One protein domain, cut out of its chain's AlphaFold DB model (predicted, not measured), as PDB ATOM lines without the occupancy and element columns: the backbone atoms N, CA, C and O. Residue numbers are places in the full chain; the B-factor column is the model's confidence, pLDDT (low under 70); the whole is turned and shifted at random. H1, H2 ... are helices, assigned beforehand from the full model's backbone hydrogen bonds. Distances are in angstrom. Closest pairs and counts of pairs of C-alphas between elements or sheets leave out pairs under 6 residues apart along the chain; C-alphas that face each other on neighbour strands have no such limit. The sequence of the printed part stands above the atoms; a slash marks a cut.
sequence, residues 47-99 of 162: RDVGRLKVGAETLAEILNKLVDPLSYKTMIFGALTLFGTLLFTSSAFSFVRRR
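What this domain is: This is residues 47 to 99 of the 162 residues of the protein "Brr6_like_C_C domain-containing protein" of Batrachochytrium salamandrivorans (UniProt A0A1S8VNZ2). Two long helices, H1 and then H2, make a wide, open V, with the link of residues 68 to 71 at its point and no packed core between the arms. The printed part has 53 residues with two named helices and no named strand, and its class is all helix. It is extended, with a radius of gyration of the C-alphas of 17.6 A, and only just flat, spanning 50 by 34 by 5 A.

How they stand to each other: H1, residues 47 to 67, is joined by a tight link of 4 residues to H2, residues 72 to 99. The two helices are apart, with no C-alpha of the one within 8 A of the other. Residues 47 to 65 of H1 and 76 to 99 of H2 stand free, as do residues 68 to 73. In H1 and H2 every O i to N i+4 pair is within hydrogen-bond range.

Where its parts are: H1 measures 29.8 A from C-alpha 47 at (-11.392, -12.026, -9.827) to C-alpha 67. H2 measures 40.6 A, from C-alpha 72 at (-47.428, -8.680, 1.620) to C-alpha 99 at (-52.712, -25.406, -34.941).

The domain as a whole: The two C-alphas farthest apart, those of Arg 47 and Arg 99, are 50.2 A apart. The printed part has no cut. Its mean pLDDT is 76.1, with residues 48 to 51, 66 to 71 and 92 to 99 under 70.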
ATOM      1  N   ARG A  47     -10.494 -13.061  -9.291       73.12
ATOM      2  CA  ARG A  47     -11.392 -12.026  -9.827       73.12
ATOM      3  C   ARG A  47     -12.743 -12.599 -10.233       73.12
ATOM      4  O   ARG A  47     -13.760 -11.940 -10.022       73.12
ATOM      5  N   ASP A  48     -12.772 -13.820 -10.751       69.62
ATOM      6  CA  ASP A  48     -13.999 -14.432 -11.265       69.62
ATOM      7  C   ASP A  48     -14.891 -14.945 -10.133       69.62
ATOM      8  O   ASP A  48     -16.087 -14.647 -10.082       69.62
ATOM      9  N   VAL A  49     -14.296 -15.619  -9.146       66.69
ATOM     10  CA  VAL A  49     -15.014 -16.052  -7.935       66.69
ATOM     11  C   VAL A  49     -15.373 -14.872  -7.031       66.69
ATOM     12  O   VAL A  49     -16.438 -14.875  -6.414       66.69
ATOM     13  N   GLY A  50     -14.523 -13.841  -6.979       68.56
ATOM     14  CA  GLY A  50     -14.781 -12.623  -6.210       68.56
ATOM     15  C   GLY A  50     -16.004 -11.858  -6.715       68.56
ATOM     16  O   GLY A  50     -16.866 -11.494  -5.920       68.56
ATOM     17  N   ARG A  51     -16.137 -11.671  -8.035       68.50
ATOM     18  CA  ARG A  51     -17.281 -10.961  -8.639       68.50
ATOM     19  C   ARG A  51     -18.611 -11.670  -8.405       68.50
ATOM     20  O   ARG A  51     -19.581 -11.022  -8.022       68.50
ATOM     21  N   LEU A  52     -18.651 -12.989  -8.592       74.38
ATOM     22  CA  LEU A  52     -19.861 -13.786  -8.363       74.38
ATOM     23  C   LEU A  52     -20.279 -13.781  -6.891       74.38
ATOM     24  O   LEU A  52     -21.461 -13.649  -6.585       74.38
ATOM     25  N   LYS A  53     -19.314 -13.880  -5.973       76.75
ATOM     26  CA  LYS A  53     -19.585 -13.857  -4.536       76.75
ATOM     27  C   LYS A  53     -20.095 -12.496  -4.063       76.75
ATOM     28  O   LYS A  53     -21.085 -12.461  -3.345       76.75
ATOM     29  N   VAL A  54     -19.474 -11.402  -4.506       75.62
ATOM     30  CA  VAL A  54     -19.950 -10.039  -4.211       75.62
ATOM     31  C   VAL A  54     -21.356  -9.829  -4.786       75.62
ATOM     32  O   VAL A  54     -22.215  -9.252  -4.125       75.62
ATOM     33  N   GLY A  55     -21.641 -10.369  -5.976       77.00
ATOM     34  CA  GLY A  55     -22.991 -10.390  -6.549       77.00
ATOM     35  C   GLY A  55     -24.003 -11.176  -5.704       77.00
ATOM     36  O   GLY A  55     -25.128 -10.731  -5.516       77.00
ATOM     37  N   ALA A  56     -23.609 -12.324  -5.151       81.56
ATOM     38  CA  ALA A  56     -24.469 -13.127  -4.282       81.56
ATOM     39  C   ALA A  56     -24.694 -12.480  -2.906       81.56
ATOM     40  O   ALA A  56     -25.807 -12.526  -2.396       81.56
ATOM     41  N   GLU A  57     -23.665 -11.865  -2.316       80.88
ATOM     42  CA  GLU A  57     -23.768 -11.135  -1.045       80.88
ATOM     43  C   GLU A  57     -24.677  -9.905  -1.198       80.88
ATOM     44  O   GLU A  57     -25.588  -9.715  -0.395       80.88
ATOM     45  N   THR A  58     -24.516  -9.138  -2.282       83.25
ATOM     46  CA  THR A  58     -25.404  -8.003  -2.592       83.25
ATOM     47  C   THR A  58     -26.831  -8.454  -2.896       83.25
ATOM     48  O   THR A  58     -27.774  -7.855  -2.387       83.25
ATOM     49  N   LEU A  59     -27.026  -9.539  -3.652       78.50
ATOM     50  CA  LEU A  59     -28.357 -10.097  -3.898       78.50
ATOM     51  C   LEU A  59     -29.000 -10.632  -2.614       78.50
ATOM     52  O   LEU A  59     -30.195 -10.448  -2.422       78.50
ATOM     53  N   ALA A  60     -28.234 -11.262  -1.725       81.75
ATOM     54  CA  ALA A  60     -28.731 -11.742  -0.441       81.75
ATOM     55  C   ALA A  60     -29.172 -10.580   0.457       81.75
ATOM     56  O   ALA A  60     -30.234 -10.659   1.068       81.75
ATOM     57  N   GLU A  61     -28.408  -9.486   0.493       77.62
ATOM     58  CA  GLU A  61     -28.806  -8.275   1.208       77.62
ATOM     59  C   GLU A  61     -30.051  -7.647   0.586       77.62
ATOM     60  O   GLU A  61     -30.989  -7.343   1.314       77.62
ATOM     61  N   ILE A  62     -30.115  -7.528  -0.744       79.81
ATOM     62  CA  ILE A  62     -31.303  -7.047  -1.452       79.81
ATOM     63  C   ILE A  62     -32.502  -7.922  -1.101       79.81
ATOM     64  O   ILE A  62     -33.509  -7.394  -0.664       79.81
ATOM     65  N   LEU A  63     -32.407  -9.246  -1.212       74.00
ATOM     66  CA  LEU A  63     -33.504 -10.159  -0.887       74.00
ATOM     67  C   LEU A  63     -33.929 -10.053   0.577       74.00
ATOM     68  O   LEU A  63     -35.122 -10.066   0.852       74.00
ATOM     69  N   ASN A  64     -32.995  -9.879   1.509       74.12
ATOM     70  CA  ASN A  64     -33.316  -9.677   2.921       74.12
ATOM     71  C   ASN A  64     -34.018  -8.321   3.143       74.12
ATOM     72  O   ASN A  64     -35.051  -8.236   3.797       74.12
ATOM     73  N   LYS A  65     -33.529  -7.270   2.475       71.12
ATOM     74  CA  LYS A  65     -34.147  -5.938   2.373       71.12
ATOM     75  C   LYS A  65     -35.353  -5.892   1.435       71.12
ATOM     76  O   LYS A  65     -35.899  -4.816   1.245       71.12
ATOM     77  N   LEU A  66     -35.766  -7.001   0.830       65.00
ATOM     78  CA  LEU A  66     -37.018  -7.144   0.088       65.00
ATOM     79  C   LEU A  66     -38.002  -7.978   0.916       65.00
ATOM     80  O   LEU A  66     -39.187  -7.680   0.920       65.00
ATOM     81  N   VAL A  67     -37.518  -8.944   1.696       65.50
ATOM     82  CA  VAL A  67     -38.299  -9.673   2.701       65.50
ATOM     83  C   VAL A  67     -38.764  -8.745   3.831       65.50
ATOM     84  O   VAL A  67     -39.907  -8.871   4.260       65.50
ATOM     85  N   ASP A  68     -37.942  -7.778   4.255       61.16
ATOM     86  CA  ASP A  68     -38.301  -6.827   5.323       61.16
ATOM     87  C   ASP A  68     -39.338  -5.737   4.914       61.16
ATOM     88  O   ASP A  68     -40.234  -5.455   5.711       61.16
ATOM     89  N   PRO A  69     -39.293  -5.094   3.722       58.75
ATOM     90  CA  PRO A  69     -40.196  -3.991   3.366       58.75
ATOM     91  C   PRO A  69     -41.160  -4.233   2.185       58.75
ATOM     92  O   PRO A  69     -41.989  -3.360   1.912       58.75
ATOM     93  N   LEU A  70     -41.149  -5.373   1.482       60.09
ATOM     94  CA  LEU A  70     -42.152  -5.639   0.440       60.09
ATOM     95  C   LEU A  70     -43.459  -6.102   1.083       60.09
ATOM     96  O   LEU A  70     -43.773  -7.290   1.093       60.09
ATOM     97  N   SER A  71     -44.218  -5.142   1.631       66.81
ATOM     98  CA  SER A  71     -45.608  -5.289   2.092       66.81
ATOM     99  C   SER A  71     -46.279  -6.466   1.394       66.81
ATOM    100  O   SER A  71     -46.302  -6.461   0.165       66.81
ATOM    101  N   TYR A  72     -46.821  -7.436   2.138       71.50
ATOM    102  CA  TYR A  72     -47.428  -8.680   1.620       71.50
ATOM    103  C   TYR A  72     -48.223  -8.508   0.305       71.50
ATOM    104  O   TYR A  72     -48.217  -9.379  -0.561       71.50
ATOM    105  N   LYS A  73     -48.854  -7.338   0.125       71.69
ATOM    106  CA  LYS A  73     -49.465  -6.848  -1.117       71.69
ATOM    107  C   LYS A  73     -48.565  -7.041  -2.351       71.69
ATOM    108  O   LYS A  73     -48.995  -7.655  -3.315       71.69
ATOM    109  N   THR A  74     -47.322  -6.568  -2.332       79.44
ATOM    110  CA  THR A  74     -46.356  -6.655  -3.446       79.44
ATOM    111  C   THR A  74     -45.858  -8.077  -3.711       79.44
ATOM    112  O   THR A  74     -45.731  -8.453  -4.872       79.44
ATOM    113  N   MET A  75     -45.664  -8.897  -2.671       79.44
ATOM    114  CA  MET A  75     -45.344 -10.322  -2.826       79.44
ATOM    115  C   MET A  75     -46.482 -11.059  -3.546       79.44
ATOM    116  O   MET A  75     -46.233 -11.838  -4.464       79.44
ATOM    117  N   ILE A  76     -47.733 -10.760  -3.179       83.94
ATOM    118  CA  ILE A  76     -48.929 -11.304  -3.835       83.94
ATOM    119  C   ILE A  76     -49.021 -10.822  -5.287       83.94
ATOM    120  O   ILE A  76     -49.187 -11.648  -6.180       83.94
ATOM    121  N   PHE A  77     -48.869  -9.519  -5.555       84.94
ATOM    122  CA  PHE A  77     -48.892  -8.992  -6.928       84.94
ATOM    123  C   PHE A  77     -47.779  -9.593  -7.801       84.94
ATOM    124  O   PHE A  77     -48.036  -9.973  -8.944       84.94
ATOM    125  N   GLY A  78     -46.564  -9.733  -7.265       87.19
ATOM    126  CA  GLY A  78     -45.437 -10.361  -7.953       87.19
ATOM    127  C   GLY A  78     -45.687 -11.838  -8.252       87.19
ATOM    128  O   GLY A  78     -45.534 -12.266  -9.395       87.19
ATOM    129  N   ALA A  79     -46.155 -12.606  -7.263       86.12
ATOM    130  CA  ALA A  79     -46.505 -14.012  -7.443       86.12
ATOM    131  C   ALA A  79     -47.605 -14.188  -8.500       86.12
ATOM    132  O   ALA A  79     -47.427 -14.959  -9.441       86.12
ATOM    133  N   LEU A  80     -48.706 -13.433  -8.412       90.94
ATOM    134  CA  LEU A  80     -49.797 -13.488  -9.391       90.94
ATOM    135  C   LEU A  80     -49.324 -13.154 -10.809       90.94
ATOM    136  O   LEU A  80     -49.748 -13.803 -11.761       90.94
ATOM    137  N   THR A  81     -48.419 -12.186 -10.953       90.19
ATOM    138  CA  THR A  81     -47.859 -11.807 -12.259       90.19
ATOM    139  C   THR A  81     -46.965 -12.912 -12.826       90.19
ATOM    140  O   THR A  81     -47.091 -13.263 -13.999       90.19
ATOM    141  N   LEU A  82     -46.100 -13.518 -12.007       91.69
ATOM    142  CA  LEU A  82     -45.237 -14.628 -12.427       91.69
ATOM    143  C   LEU A  82     -46.051 -15.872 -12.798       91.69
ATOM    144  O   LEU A  82     -45.899 -16.406 -13.891       91.69
ATOM    145  N   PHE A  83     -46.968 -16.311 -11.936       92.94
ATOM    146  CA  PHE A  83     -47.823 -17.460 -12.238       92.94
ATOM    147  C   PHE A  83     -48.749 -17.179 -13.424       92.94
ATOM    148  O   PHE A  83     -48.873 -18.017 -14.314       92.94
ATOM    149  N   GLY A  84     -49.349 -15.989 -13.493       93.50
ATOM    150  CA  GLY A  84     -50.215 -15.585 -14.597       93.50
ATOM    151  C   GLY A  84     -49.491 -15.606 -15.942       93.50
ATOM    152  O   GLY A  84     -49.991 -16.196 -16.894       93.50
ATOM    153  N   THR A  85     -48.286 -15.037 -16.017       91.06
ATOM    154  CA  THR A  85     -47.482 -15.035 -17.251       91.06
ATOM    155  C   THR A  85     -47.000 -16.431 -17.637       91.06
ATOM    156  O   THR A  85     -47.051 -16.771 -18.818       91.06
ATOM    157  N   LEU A  86     -46.613 -17.280 -16.682       91.06
ATOM    158  CA  LEU A  86     -46.235 -18.672 -16.954       91.06
ATOM    159  C   LEU A  86     -47.416 -19.491 -17.497       91.06
ATOM    160  O   LEU A  86     -47.269 -20.198 -18.495       91.06
ATOM    161  N   LEU A  87     -48.601 -19.362 -16.895       87.38
ATOM    162  CA  LEU A  87     -49.819 -20.048 -17.343       87.38
ATOM    163  C   LEU A  87     -50.318 -19.514 -18.695       87.38
ATOM    164  O   LEU A  87     -50.707 -20.291 -19.569       87.38
ATOM    165  N   PHE A  88     -50.271 -18.197 -18.899       88.38
ATOM    166  CA  PHE A  88     -50.651 -17.558 -20.159       88.38
ATOM    167  C   PHE A  88     -49.707 -17.948 -21.302       88.38
ATOM    168  O   PHE A  88     -50.155 -18.310 -22.385       88.38
ATOM    169  N   THR A  89     -48.397 -17.961 -21.055       86.50
ATOM    170  CA  THR A  89     -47.403 -18.347 -22.068       86.50
ATOM    171  C   THR A  89     -47.490 -19.840 -22.384       86.50
ATOM    172  O   THR A  89     -47.441 -20.233 -23.549       86.50
ATOM    173  N   SER A  90     -47.701 -20.676 -21.362       82.06
ATOM    174  CA  SER A  90     -47.924 -22.118 -21.520       82.06
ATOM    175  C   SER A  90     -49.172 -22.417 -22.360       82.06
ATOM    176  O   SER A  90     -49.128 -23.207 -23.306       82.06
ATOM    177  N   SER A  91     -50.280 -21.725 -22.091       74.31
ATOM    178  CA  SER A  91     -51.518 -21.899 -22.855       74.31
ATOM    179  C   SER A  91     -51.417 -21.342 -24.278       74.31
ATOM    180  O   SER A  91     -51.822 -22.035 -25.216       74.31
ATOM    181  N   ALA A  92     -50.807 -20.171 -24.474       68.88
ATOM    182  CA  ALA A  92     -50.584 -19.584 -25.795       68.88
ATOM    183  C   ALA A  92     -49.711 -20.484 -26.689       68.88
ATOM    184  O   ALA A  92     -50.083 -20.761 -27.830       68.88
ATOM    185  N   PHE A  93     -48.610 -21.032 -26.161       67.81
ATOM    186  CA  PHE A  93     -47.772 -21.992 -26.887       67.81
ATOM    187  C   PHE A  93     -48.523 -23.297 -27.193       67.81
ATOM    188  O   PHE A  93     -48.404 -23.838 -28.292       67.81
ATOM    189  N   SER A  94     -49.362 -23.775 -26.267       64.56
ATOM    190  CA  SER A  94     -50.178 -24.974 -26.490       64.56
ATOM    191  C   SER A  94     -51.226 -24.791 -27.596       64.56
ATOM    192  O   SER A  94     -51.459 -25.718 -28.366       64.56
ATOM    193  N   PHE A  95     -51.822 -23.601 -27.737       64.12
ATOM    194  CA  PHE A  95     -52.784 -23.301 -28.805       64.12
ATOM    195  C   PHE A  95     -52.109 -23.156 -30.171       64.12
ATOM    196  O   PHE A  95     -52.627 -23.657 -31.169       64.12
ATOM    197  N   VAL A  96     -50.935 -22.521 -30.220       68.94
ATOM    198  CA  VAL A  96     -50.128 -22.421 -31.444       68.94
ATOM    199  C   VAL A  96     -49.658 -23.809 -31.889       68.94
ATOM    200  O   VAL A  96     -49.828 -24.162 -33.051       68.94
ATOM    201  N   ARG A  97     -49.194 -24.655 -30.959       64.00
ATOM    202  CA  ARG A  97     -48.787 -26.039 -31.255       64.00
ATOM    203  C   ARG A  97     -49.955 -26.931 -31.689       64.00
ATOM    204  O   ARG A  97     -49.753 -27.791 -32.538       64.00
ATOM    205  N   ARG A  98     -51.176 -26.710 -31.178       60.41
ATOM    206  CA  ARG A  98     -52.395 -27.407 -31.646       60.41
ATOM    207  C   ARG A  98     -52.774 -27.035 -33.082       60.41
ATOM    208  O   ARG A  98     -53.266 -27.898 -33.795       60.41
ATOM    209  N   ARG A  99     -52.517 -25.799 -33.528       58.09
ATOM    210  CA  ARG A  99     -52.712 -25.406 -34.941       58.09
ATOM    211  C   ARG A  99     -51.648 -25.983 -35.878       58.09
ATOM    212  O   ARG A  99     -51.912 -26.118 -37.063       58.09
TER     213      ARG A  99